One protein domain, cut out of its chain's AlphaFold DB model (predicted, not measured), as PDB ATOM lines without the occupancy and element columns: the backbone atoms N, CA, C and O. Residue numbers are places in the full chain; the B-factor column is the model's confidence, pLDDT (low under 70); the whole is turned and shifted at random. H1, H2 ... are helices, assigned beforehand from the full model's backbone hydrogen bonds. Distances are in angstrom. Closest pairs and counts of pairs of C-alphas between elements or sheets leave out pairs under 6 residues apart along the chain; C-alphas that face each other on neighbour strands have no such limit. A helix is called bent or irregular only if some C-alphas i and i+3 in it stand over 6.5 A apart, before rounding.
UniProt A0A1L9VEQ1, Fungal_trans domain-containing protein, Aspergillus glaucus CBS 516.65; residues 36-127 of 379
ATOM      1  N   VAL A  36      86.410  40.072  94.720       71.31
ATOM      2  CA  VAL A  36      85.450  38.968  94.722       71.31
ATOM      3  C   VAL A  36      86.207  37.705  95.096       71.31
ATOM      4  O   VAL A  36      86.925  37.125  94.282       71.31
ATOM      5  N   LEU A  37      86.057  37.297  96.351       81.00
ATOM      6  CA  LEU A  37      86.589  36.031  96.827       81.00
ATOM      7  C   LEU A  37      85.714  34.871  96.318       81.00
ATOM      8  O   LEU A  37      84.504  35.035  96.130       81.00
ATOM      9  N   PRO A  38      86.297  33.681  96.091       82.62
ATOM     10  CA  PRO A  38      85.527  32.460  95.908       82.62
ATOM     11  C   PRO A  38      84.502  32.267  97.031       82.62
ATOM     12  O   PRO A  38      84.801  32.520  98.193       82.62
ATOM     13  N   LEU A  39      83.319  31.753  96.694       82.44
ATOM     14  CA  LEU A  39      82.199  31.584  97.630       82.44
ATOM     15  C   LEU A  39      82.516  30.640  98.799       82.44
ATOM     16  O   LEU A  39      81.860  30.707  99.833       82.44
ATOM     17  N   PHE A  40      83.511  29.760  98.657       83.62
ATOM     18  CA  PHE A  40      84.004  28.921  99.746       83.62
ATOM     19  C   PHE A  40      84.815  29.689 100.795       83.62
ATOM     20  O   PHE A  40      85.111  29.116 101.840       83.62
ATOM     21  N   LEU A  41      85.207  30.938 100.539       85.19
ATOM     22  CA  LEU A  41      85.888  31.794 101.504       85.19
ATOM     23  C   LEU A  41      84.913  32.772 102.139       85.19
ATOM     24  O   LEU A  41      83.924  33.183 101.533       85.19
ATOM     25  N   GLN A  42      85.211  33.139 103.378       84.06
ATOM     26  CA  GLN A  42      84.468  34.176 104.067       84.06
ATOM     27  C   GLN A  42      84.727  35.540 103.418       84.06
ATOM     28  O   GLN A  42      85.869  35.889 103.104       84.06
ATOM     29  N   ASP A  43      83.660  36.322 103.261       79.12
ATOM     30  CA  ASP A  43      83.745  37.678 102.733       79.12
ATOM     31  C   ASP A  43      84.561  38.608 103.636       79.12
ATOM     32  O   ASP A  43      84.645  38.451 104.857       79.12
ATOM     33  N   ILE A  44      85.116  39.652 103.020       79.06
ATOM     34  CA  ILE A  44      85.895  40.677 103.713       79.06
ATOM     35  C   ILE A  44      85.011  41.358 104.779       79.06
ATOM     36  O   ILE A  44      83.951  41.903 104.428       79.06
ATOM     37  N   PRO A  45      85.443  41.415 106.058       77.62
ATOM     38  CA  PRO A  45      84.670  42.024 107.136       77.62
ATOM     39  C   PRO A  45      84.180  43.428 106.770       77.62
ATOM     40  O   PRO A  45      84.938  44.262 106.275       77.62
ATOM     41  N   SER A  46      82.899  43.719 106.998       71.38
ATOM     42  CA  SER A  46      82.295  45.022 106.670       71.38
ATOM     43  C   SER A  46      82.827  46.182 107.522       71.38
ATOM     44  O   SER A  46      82.659  47.336 107.143       71.38
ATOM     45  N   GLY A  47      83.476  45.883 108.652       74.00
ATOM     46  CA  GLY A  47      84.098  46.871 109.538       74.00
ATOM     47  C   GLY A  47      85.499  47.323 109.118       74.00
ATOM     48  O   GLY A  47      86.058  48.189 109.784       74.00
ATOM     49  N   LEU A  48      86.079  46.744 108.058       75.25
ATOM     50  CA  LEU A  48      87.407  47.129 107.585       75.25
ATOM     51  C   LEU A  48      87.311  48.388 106.697       75.25
ATOM     52  O   LEU A  48      86.539  48.370 105.730       75.25
ATOM     53  N   PRO A  49      88.070  49.464 106.989       81.50
ATOM     54  CA  PRO A  49      88.117  50.663 106.156       81.50
ATOM     55  C   PRO A  49      88.441  50.333 104.698       81.50
ATOM     56  O   PRO A  49      89.257  49.458 104.414       81.50
ATOM     57  N   GLY A  50      87.833  51.057 103.755       78.00
ATOM     58  CA  GLY A  50      88.077  50.841 102.324       78.00
ATOM     59  C   GLY A  50      89.548  51.021 101.927       78.00
ATOM     60  O   GLY A  50      90.036  50.290 101.071       78.00
ATOM     61  N   GLU A  51      90.261  51.932 102.593       76.75
ATOM     62  CA  GLU A  51      91.700  52.162 102.399       76.75
ATOM     63  C   GLU A  51      92.537  50.932 102.782       76.75
ATOM     64  O   GLU A  51      93.431  50.537 102.035       76.75
ATOM     65  N   ASP A  52      92.202  50.268 103.892       78.44
ATOM     66  CA  ASP A  52      92.883  49.048 104.336       78.44
ATOM     67  C   ASP A  52      92.597  47.879 103.387       78.44
ATOM     68  O   ASP A  52      93.497  47.106 103.059       78.44
ATOM     69  N   VAL A  53      91.356  47.764 102.896       81.31
ATOM     70  CA  VAL A  53      90.990  46.762 101.881       81.31
ATOM     71  C   VAL A  53      91.823  46.962 100.616       81.31
ATOM     72  O   VAL A  53      92.398  46.001 100.113       81.31
ATOM     73  N   GLN A  54      91.934  48.199 100.130       79.19
ATOM     74  CA  GLN A  54      92.737  48.524  98.949       79.19
ATOM     75  C   GLN A  54      94.227  48.272  99.178       79.19
ATOM     76  O   GLN A  54      94.908  47.767  98.289       79.19
ATOM     77  N   TYR A  55      94.742  48.580 100.371       77.06
ATOM     78  CA  TYR A  55      96.124  48.274 100.722       77.06
ATOM     79  C   TYR A  55      96.391  46.766 100.679       77.06
ATOM     80  O   TYR A  55      97.377  46.338 100.081       77.06
ATOM     81  N   LEU A  56      95.520  45.957 101.289       78.25
ATOM     82  CA  LEU A  56      95.656  44.499 101.309       78.25
ATOM     83  C   LEU A  56      95.525  43.891  99.907       78.25
ATOM     84  O   LEU A  56      96.289  42.988  99.562       78.25
ATOM     85  N   ASP A  57      94.625  44.429  99.087       84.44
ATOM     86  CA  ASP A  57      94.453  44.029  97.690       84.44
ATOM     87  C   ASP A  57      95.697  44.356  96.855       84.44
ATOM     88  O   ASP A  57      96.270  43.484  96.210       84.44
ATOM     89  N   ALA A  58      96.242  45.566  96.997       78.69
ATOM     90  CA  ALA A  58      97.506  45.954  96.369       78.69
ATOM     91  C   ALA A  58      98.714  45.122  96.849       78.69
ATOM     92  O   ALA A  58      99.760  45.106  96.193       78.69
ATOM     93  N   LYS A  59      98.612  44.446  98.002       79.06
ATOM     94  CA  LYS A  59      99.610  43.484  98.498       79.06
ATOM     95  C   LYS A  59      99.370  42.048  98.025       79.06
ATOM     96  O   LYS A  59     100.183  41.190  98.365       79.06
ATOM     97  N   GLY A  60      98.312  41.795  97.259       79.62
ATOM     98  CA  GLY A  60      97.948  40.468  96.769       79.62
ATOM     99  C   GLY A  60      97.464  39.534  97.874       79.62
ATOM    100  O   GLY A  60      97.577  38.320  97.757       79.62
ATOM    101  N   VAL A  61      96.955  40.070  98.991       82.12
ATOM    102  CA  VAL A  61      96.461  39.240 100.106       82.12
ATOM    103  C   VAL A  61      95.234  38.433  99.687       82.12
ATOM    104  O   VAL A  61      95.043  37.324 100.169       82.12
ATOM    105  N   PHE A  62      94.425  38.961  98.772       85.56
ATOM    106  CA  PHE A  62      93.247  38.278  98.238       85.56
ATOM    107  C   PHE A  62      93.565  37.402  97.014       85.56
ATOM    108  O   PHE A  62      92.675  36.715  96.509       85.56
ATOM    109  N   ASP A  63      94.826  37.376  96.562       84.38
ATOM    110  CA  ASP A  63      95.256  36.535  95.449       84.38
ATOM    111  C   ASP A  63      95.363  35.078  95.906       84.38
ATOM    112  O   ASP A  63      96.221  34.682  96.700       84.38
ATOM    113  N   ILE A  64      94.474  34.251  95.369       84.81
ATOM    114  CA  ILE A  64      94.387  32.828  95.690       84.81
ATOM    115  C   ILE A  64      94.968  32.016  94.527       84.81
ATOM    116  O   ILE A  64      94.713  32.342  93.362       84.81
ATOM    117  N   PRO A  65      95.732  30.937  94.795       84.44
ATOM    118  CA  PRO A  65      96.214  30.058  93.739       84.44
ATOM    119  C   PRO A  65      95.073  29.522  92.867       84.44
ATOM    120  O   PRO A  65      93.957  29.296  93.332       84.44
ATOM    121  N   ASN A  66      95.353  29.257  91.591       85.12
ATOM    122  CA  ASN A  66      94.339  28.689  90.702       85.12
ATOM    123  C   ASN A  66      93.808  27.336  91.224       85.12
ATOM    124  O   ASN A  66      94.482  26.637  91.983       85.12
ATOM    125  N   ALA A  67      92.610  26.945  90.778       82.69
ATOM    126  CA  ALA A  67      91.921  25.749  91.269       82.69
ATOM    127  C   ALA A  67      92.763  24.467  91.163       82.69
ATOM    128  O   ALA A  67      92.723  23.638  92.067       82.69
ATOM    129  N   LYS A  68      93.572  24.330  90.101       83.25
ATOM    130  CA  LYS A  68      94.460  23.177  89.918       83.25
ATOM    131  C   LYS A  68      95.534  23.130  91.006       83.25
ATOM    132  O   LYS A  68      95.703  22.100  91.642       83.25
ATOM    133  N   LEU A  69      96.239  24.237  91.237       82.25
ATOM    134  CA  LEU A  69      97.270  24.311  92.272       82.25
ATOM    135  C   LEU A  69      96.668  24.152  93.673       82.25
ATOM    136  O   LEU A  69      97.221  23.415  94.479       82.25
ATOM    137  N   CYS A  70      95.515  24.769  93.947       85.88
ATOM    138  CA  CYS A  70      94.796  24.561  95.205       85.88
ATOM    139  C   CYS A  70      94.448  23.085  95.419       85.88
ATOM    140  O   CYS A  70      94.675  22.566  96.504       85.88
ATOM    141  N   GLN A  71      93.928  22.398  94.401       85.69
ATOM    142  CA  GLN A  71      93.576  20.986  94.505       85.69
ATOM    143  C   GLN A  71      94.800  20.116  94.811       85.69
ATOM    144  O   GLN A  71      94.740  19.302  95.725       85.69
ATOM    145  N   GLU A  72      95.913  20.313  94.100       84.12
ATOM    146  CA  GLU A  72      97.157  19.576  94.363       84.12
ATOM    147  C   GLU A  72      97.683  19.841  95.778       84.12
ATOM    148  O   GLU A  72      98.024  18.906  96.501       84.12
ATOM    149  N   LEU A  73      97.693  21.106  96.217       85.25
ATOM    150  CA  LEU A  73      98.111  21.453  97.574       85.25
ATOM    151  C   LEU A  73      97.181  20.836  98.628       85.25
ATOM    152  O   LEU A  73      97.661  20.330  99.634       85.25
ATOM    153  N   LEU A  74      95.868  20.801  98.404       87.44
ATOM    154  CA  LEU A  74      94.940  20.139  99.325       87.44
ATOM    155  C   LEU A  74      95.141  18.623  99.365       87.44
ATOM    156  O   LEU A  74      95.075  18.042 100.445       87.44
ATOM    157  N   THR A  75      95.437  17.983  98.232       84.56
ATOM    158  CA  THR A  75      95.793  16.556  98.192       84.56
ATOM    159  C   THR A  75      97.035  16.294  99.037       84.56
ATOM    160  O   THR A  75      96.997  15.471  99.951       84.56
ATOM    161  N   VAL A  76      98.108  17.062  98.816       80.44
ATOM    162  CA  VAL A  76      99.341  16.941  99.606       80.44
ATOM    163  C   VAL A  76      99.066  17.215 101.086       80.44
ATOM    164  O   VAL A  76      99.602  16.514 101.942       80.44
ATOM    165  N   PHE A  77      98.196  18.175 101.410       79.88
ATOM    166  CA  PHE A  77      97.821  18.479 102.788       79.88
ATOM    167  C   PHE A  77      97.164  17.267 103.450       79.88
ATOM    168  O   PHE A  77      97.598  16.847 104.518       79.88
ATOM    169  N   VAL A  78      96.161  16.668 102.806       79.06
ATOM    170  CA  VAL A  78      95.434  15.499 103.327       79.06
ATOM    171  C   VAL A  78      96.338  14.278 103.478       79.06
ATOM    172  O   VAL A  78      96.184  13.517 104.429       79.06
ATOM    173  N   GLU A  79      97.285  14.089 102.566       72.62
ATOM    174  CA  GLU A  79      98.159  12.914 102.555       72.62
ATOM    175  C   GLU A  79      99.367  13.046 103.487       72.62
ATOM    176  O   GLU A  79      99.813  12.055 104.065       72.62
ATOM    177  N   HIS A  80      99.906  14.256 103.652       64.06
ATOM    178  CA  HIS A  80     101.233  14.448 104.242       64.06
ATOM    179  C   HIS A  80     101.282  15.423 105.417       64.06
ATOM    180  O   HIS A  80     102.257  15.401 106.167       64.06
ATOM    181  N   VAL A  81     100.262  16.265 105.600       64.62
ATOM    182  CA  VAL A  81     100.193  17.221 106.717       64.62
ATOM    183  C   VAL A  81      99.126  16.778 107.716       64.62
ATOM    184  O   VAL A  81      99.425  16.580 108.893       64.62
ATOM    185  N   TYR A  82      97.907  16.523 107.243       60.16
ATOM    186  CA  TYR A  82      96.746  16.151 108.045       60.16
ATOM    187  C   TYR A  82      96.936  14.891 108.906       60.16
ATOM    188  O   TYR A  82      96.552  14.935 110.074       60.16
ATOM    189  N   PRO A  83      97.574  13.796 108.434       56.78
ATOM    190  CA  PRO A  83      97.765  12.602 109.262       56.78
ATOM    191  C   PRO A  83      98.664  12.853 110.475       56.78
ATOM    192  O   PRO A  83      98.593  12.124 111.461       56.78
ATOM    193  N   PHE A  84      99.509  13.885 110.406       45.72
ATOM    194  CA  PHE A  84     100.401  14.294 111.489       45.72
ATOM    195  C   PHE A  84      99.837  15.468 112.302       45.72
ATOM    196  O   PHE A  84     100.270  15.674 113.435       45.72
ATOM    197  N   LEU A  85      98.886  16.229 111.743       47.50
ATOM    198  CA  LEU A  85      98.272  17.405 112.358       47.50
ATOM    199  C   LEU A  85      96.768  17.530 112.007       47.50
ATOM    200  O   LEU A  85      96.375  18.408 111.230       47.50
ATOM    201  N   PRO A  86      95.892  16.696 112.597       66.81
ATOM    202  CA  PRO A  86      94.459  16.691 112.302       66.81
ATOM    203  C   PRO A  86      93.702  17.773 113.094       66.81
ATOM    204  O   PRO A  86      92.698  17.503 113.746       66.81
ATOM    205  N   VAL A  87      94.205  19.010 113.088       66.94
ATOM    206  CA  VAL A  87      93.602  20.146 113.817       66.94
ATOM    207  C   VAL A  87      92.400  20.746 113.090       66.94
ATOM    208  O   VAL A  87      91.602  21.460 113.692       66.94
ATOM    209  N   LEU A  88      92.271  20.459 111.793       74.75
ATOM    210  CA  LEU A  88      91.154  20.909 110.975       74.75
ATOM    211  C   LEU A  88      90.016  19.892 111.015       74.75
ATOM    212  O   LEU A  88      90.231  18.683 110.890       74.75
ATOM    213  N   ASP A  89      88.789  20.398 111.076       80.25
ATOM    214  CA  ASP A  89      87.632  19.634 110.626       80.25
ATOM    215  C   ASP A  89      87.711  19.499 109.099       80.25
ATOM    216  O   ASP A  89      87.277  20.361 108.333       80.25
ATOM    217  N   LEU A  90      88.362  18.421 108.662       79.88
ATOM    218  CA  LEU A  90      88.687  18.208 107.261       79.88
ATOM    219  C   LEU A  90      87.435  18.038 106.406       79.88
ATOM    220  O   LEU A  90      87.416  18.473 105.256       79.88
ATOM    221  N   GLU A  91      86.383  17.433 106.958       79.69
ATOM    222  CA  GLU A  91      85.146  17.226 106.221       79.69
ATOM    223  C   GLU A  91      84.479  18.566 105.910       79.69
ATOM    224  O   GLU A  91      84.129  18.819 104.755       79.69
ATOM    225  N   SER A  92      84.332  19.451 106.900       83.06
ATOM    226  CA  SER A  92      83.728  20.764 106.652       83.06
ATOM    227  C   SER A  92      84.599  21.648 105.763       83.06
ATOM    228  O   SER A  92      84.061  22.294 104.860       83.06
ATOM    229  N   PHE A  93      85.921  21.619 105.952       86.12
ATOM    230  CA  PHE A  93      86.877  22.384 105.156       86.12
ATOM    231  C   PHE A  93      86.880  21.949 103.680       86.12
ATOM    232  O   PHE A  93      86.721  22.778 102.785       86.12
ATOM    233  N   LEU A  94      86.996  20.645 103.398       83.94
ATOM    234  CA  LEU A  94      86.975  20.133 102.024       83.94
ATOM    235  C   LEU A  94      85.602  20.307 101.372       83.94
ATOM    236  O   LEU A  94      85.529  20.637 100.191       83.94
ATOM    237  N   GLN A  95      84.508  20.124 102.119       83.50
ATOM    238  CA  GLN A  95      83.164  20.372 101.593       83.50
ATOM    239  C   GLN A  95      82.986  21.828 101.172       83.50
ATOM    240  O   GLN A  95      82.424  22.058 100.104       83.50
ATOM    241  N   ALA A  96      83.470  22.787 101.966       84.94
ATOM    242  CA  ALA A  96      83.442  24.196 101.597       84.94
ATOM    243  C   ALA A  96      84.239  24.431 100.303       84.94
ATOM    244  O   ALA A  96      83.676  24.919  99.324       84.94
ATOM    245  N   ALA A  97      85.501  23.988 100.256       82.69
ATOM    246  CA  ALA A  97      86.383  24.178  99.102       82.69
ATOM    247  C   ALA A  97      85.862  23.521  97.805       82.69
ATOM    248  O   ALA A  97      86.008  24.093  96.726       82.69
ATOM    249  N   ILE A  98      85.244  22.336  97.896       79.56
ATOM    250  CA  ILE A  98      84.727  21.586  96.738       79.56
ATOM    251  C   ILE A  98      83.365  22.116  96.280       79.56
ATOM    252  O   ILE A  98      83.136  22.239  95.077       79.56
ATOM    253  N   ARG A  99      82.437  22.385  97.211       79.38
ATOM    254  CA  ARG A  99      81.075  22.817  96.853       79.38
ATOM    255  C   ARG A  99      81.047  24.253  96.364       79.38
ATOM    256  O   ARG A  99      80.296  24.531  95.435       79.38
ATOM    257  N   ASN A 100      81.857  25.130  96.970       79.75
ATOM    258  CA  ASN A 100      81.962  26.542  96.603       79.75
ATOM    259  C   ASN A 100      80.583  27.207  96.416       79.75
ATOM    260  O   ASN A 100      80.356  27.943  95.460       79.75
ATOM    261  N   ASP A 101      79.643  26.881  97.305       78.06
ATOM    262  CA  ASP A 101      78.229  27.266  97.232       78.06
ATOM    263  C   ASP A 101      77.864  28.385  98.223       78.06
ATOM    264  O   ASP A 101      76.720  28.834  98.253       78.06
ATOM    265  N   GLY A 102      78.827  28.834  99.037       73.56
ATOM    266  CA  GLY A 102      78.633  29.856 100.068       73.56
ATOM    267  C   GLY A 102      77.932  29.360 101.335       73.56
ATOM    268  O   GLY A 102      77.728  30.145 102.255       73.56
ATOM    269  N   VAL A 103      77.567  28.074 101.422       76.94
ATOM    270  CA  VAL A 103      76.847  27.519 102.584       76.94
ATOM    271  C   VAL A 103      77.795  27.280 103.757       76.94
ATOM    272  O   VAL A 103      77.448  27.531 104.910       76.94
ATOM    273  N   LYS A 104      78.999  26.785 103.463       77.31
ATOM    274  CA  LYS A 104      80.115  26.712 104.405       77.31
ATOM    275  C   LYS A 104      81.256  27.543 103.842       77.31
ATOM    276  O   LYS A 104      81.643  27.348 102.692       77.31
ATOM    277  N   GLN A 105      81.779  28.440 104.665       83.69
ATOM    278  CA  GLN A 105      82.878  29.324 104.314       83.69
ATOM    279  C   GLN A 105      84.090  29.020 105.189       83.69
ATOM    280  O   GLN A 105      83.957  28.654 106.355       83.69
ATOM    281  N   ILE A 106      85.266  29.156 104.593       86.81
ATOM    282  CA  ILE A 106      86.563  29.007 105.233       86.81
ATOM    283  C   ILE A 106      87.107  30.410 105.489       86.81
ATOM    284  O   ILE A 106      87.108  31.258 104.593       86.81
ATOM    285  N   ASP A 107      87.610  30.644 106.696       85.44
ATOM    286  CA  ASP A 107      88.292  31.894 107.015       85.44
ATOM    287  C   ASP A 107      89.516  32.074 106.106       85.44
ATOM    288  O   ASP A 107      90.339  31.165 105.953       85.44
ATOM    289  N   LEU A 108      89.682  33.268 105.533       85.12
ATOM    290  CA  LEU A 108      90.763  33.563 104.585       85.12
ATOM    291  C   LEU A 108      92.153  33.242 105.165       85.12
ATOM    292  O   LEU A 108      92.991  32.631 104.502       85.12
ATOM    293  N   LEU A 109      92.384  33.594 106.435       84.44
ATOM    294  CA  LEU A 109      93.639  33.289 107.125       84.44
ATOM    295  C   LEU A 109      93.887  31.779 107.207       84.44
ATOM    296  O   LEU A 109      94.990  31.321 106.915       84.44
ATOM    297  N   LEU A 110      92.862  31.010 107.584       83.88
ATOM    298  CA  LEU A 110      92.961  29.560 107.709       83.88
ATOM    299  C   LEU A 110      93.314  28.926 106.363       83.88
ATOM    300  O   LEU A 110      94.208  28.084 106.287       83.88
ATOM    301  N   PHE A 111      92.670  29.391 105.294       88.75
ATOM    302  CA  PHE A 111      92.966  28.955 103.938       88.75
ATOM    303  C   PHE A 111      94.427  29.232 103.543       88.75
ATOM    304  O   PHE A 111      95.120  28.317 103.093       88.75
ATOM    305  N   HIS A 112      94.942  30.447 103.770       85.19
ATOM    306  CA  HIS A 112      96.347  30.759 103.474       85.19
ATOM    307  C   HIS A 112      97.328  29.919 104.290       85.19
ATOM    308  O   HIS A 112      98.342  29.490 103.746       85.19
ATOM    309  N   VAL A 113      97.041  29.652 105.566       83.44
ATOM    310  CA  VAL A 113      97.902  28.813 106.415       83.44
ATOM    311  C   VAL A 113      97.963  27.376 105.888       83.44
ATOM    312  O   VAL A 113      99.050  26.794 105.810       83.44
ATOM    313  N   VAL A 114      96.831  26.815 105.453       85.38
ATOM    314  CA  VAL A 114      96.779  25.486 104.817       85.38
ATOM    315  C   VAL A 114      97.589  25.464 103.520       85.38
ATOM    316  O   VAL A 114      98.428  24.582 103.328       85.38
ATOM    317  N   MET A 115      97.422  26.466 102.657       87.44
ATOM    318  CA  MET A 115      98.186  26.548 101.408       87.44
ATOM    319  C   MET A 115      99.688  26.735 101.660       87.44
ATOM    320  O   MET A 115     100.511  26.067 101.034       87.44
ATOM    321  N   PHE A 116     100.065  27.598 102.604       82.44
ATOM    322  CA  PHE A 116     101.456  27.905 102.937       82.44
ATOM    323  C   PHE A 116     102.202  26.713 103.551       82.44
ATOM    324  O   PHE A 116     103.315  26.387 103.122       82.44
ATOM    325  N   SER A 117     101.584  26.043 104.531       76.19
ATOM    326  CA  SER A 117     102.159  24.857 105.181       76.19
ATOM    327  C   SER A 117     102.419  23.747 104.163       76.19
ATOM    328  O   SER A 117     103.497  23.150 104.143       76.19
ATOM    329  N   THR A 118     101.478  23.552 103.242       77.25
ATOM    330  CA  THR A 118     101.583  22.526 102.207       77.25
ATOM    331  C   THR A 118     102.581  22.882 101.115       77.25
ATOM    332  O   THR A 118     103.356  22.030 100.692       77.25
ATOM    333  N   THR A 119     102.623  24.143 100.681       77.62
ATOM    334  CA  THR A 119     103.596  24.603  99.676       77.62
ATOM    335  C   THR A 119     105.024  24.376 100.171       77.62
ATOM    336  O   THR A 119     105.869  23.882  99.430       77.62
ATOM    337  N   SER A 120     105.278  24.661 101.452       65.31
ATOM    338  CA  SER A 120     106.574  24.408 102.092       65.31
ATOM    339  C   SER A 120     106.926  22.915 102.122       65.31
ATOM    340  O   SER A 120     108.077  22.553 101.881       65.31
ATOM    341  N   PHE A 121     105.942  22.045 102.382       65.94
ATOM    342  CA  PHE A 121     106.131  20.593 102.356       65.94
ATOM    343  C   PHE A 121     106.414  20.076 100.939       65.94
ATOM    344  O   PHE A 121     107.396  19.368 100.739       65.94
ATOM    345  N   ALA A 122     105.606  20.469  99.952       64.12
ATOM    346  CA  ALA A 122     105.751  20.035  98.567       64.12
ATOM    347  C   ALA A 122     107.115  20.439  97.984       64.12
ATOM    348  O   ALA A 122     107.814  19.612  97.407       64.12
ATOM    349  N   LEU A 123     107.550  21.687  98.183       64.75
ATOM    350  CA  LEU A 123     108.849  22.150  97.679       64.75
ATOM    351  C   LEU A 123     110.035  21.382  98.284       64.75
ATOM    352  O   LEU A 123     111.031  21.158  97.595       64.75
ATOM    353  N   TYR A 124     109.924  20.974  99.551       58.28
ATOM    354  CA  TYR A 124     110.947  20.185 100.233       58.28
ATOM    355  C   TYR A 124     110.943  18.712  99.797       58.28
ATOM    356  O   TYR A 124     112.002  18.163  99.513       58.28
ATOM    357  N   ASP A 125     109.773  18.072  99.728       62.59
ATOM    358  CA  ASP A 125     109.650  16.636  99.432       62.59
ATOM    359  C   ASP A 125     109.969  16.305  97.962       62.59
ATOM    360  O   ASP A 125     110.508  15.242  97.663       62.59
ATOM    361  N   PHE A 126     109.731  17.249  97.042       58.44
ATOM    362  CA  PHE A 126     110.108  17.114  95.631       58.44
ATOM    363  C   PHE A 126     111.572  17.485  95.328       58.44
ATOM    364  O   PHE A 126     111.954  17.497  94.157       58.44
ATOM    365  N   ASP A 127     112.394  17.785  96.346       55.94
ATOM    366  CA  ASP A 127     113.833  18.083  96.204       55.94
ATOM    367  C   ASP A 127     114.125  19.213  95.181       55.94
ATOM    368  O   ASP A 127     115.183  19.271  94.550       55.94
TER     369      ASP A 127
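This is residues 36 to 127 of the 379 residues of the protein "Fungal_trans domain-containing protein" of Aspergillus glaucus CBS 516.65 (UniProt A0A1L9VEQ1). Two helices, H2 and H4, cross nearly at right angles, with the shorter H3 near H2, and these three helices lie in the body of the domain together with the links among them and the stretch of residues 36 to 45. At the far end from the last residue, a loop arm carries H1 away from this body, and residues 46 to 52 and 54 to 60, most of H1 among them, stick out free. The printed part has 92 residues with four named helices, H1, H2, H3 and H4 in chain order, and no named strand; the class is all helix. The whole is compact, with a radius of gyration of the C-alphas of 14.1 A, and its C-alphas span 40 by 31 by 23 A.

Begin at Val 36 and go through residues 36 to 49, which hold no named element, to H1, residues 50 to 58, which touches no helix. Go on to H2, residues 67 to 81; H1 and H2 are apart. Next comes H3, residues 90 to 99, which is near H2: no pair of their C-alphas is within 8 A, the closest being 8.3 A apart, but 9 pairs are within 10 A. Last look at H4, residues 108 to 125, which touches H2 with residues 114 to 122 alone. The closest C-alphas of these two helices, those of Phe 77 and Thr 118, are 5.6 A apart. Their lines are about perpendicular, but only just, at 72 degrees. H1 is apart from both H3 and H4, and H3 and H4 are apart too. In H1, H2, H3 and H4, every O i to N i+4 pair is within hydrogen-bond range.

Find C-alpha 50 at (88.077, 50.841, 102.324); from there H1 runs 12.2 A to C-alpha 58. H2 starts at C-alpha 67, at (91.921, 25.749, 91.269), and runs 19.5 A to C-alpha 81; it is neither bent nor irregular, but only just, with C-alphas 78 and 81 6.1 A apart. H3 runs 13.7 A from Leu 90 to Arg 99. H4, the longest helix with 18 residues, runs 25.9 A from Leu 108 to C-alpha 125 at (109.650, 16.636, 99.432).

The two C-alphas farthest apart, those of Gly 47 and Asp 127, are 43.5 A apart. Without the stretches that stand free, the body has 78 residues and spans 37 by 25 by 20 A. The printed part has no cut, and the links H1 to H2, H2 to H3 and H3 to H4 are short. The mean pLDDT of the printed part is 77.6; look for values under 70 at residues 80 to 87 and 120 to 127, where the model's confidence is low.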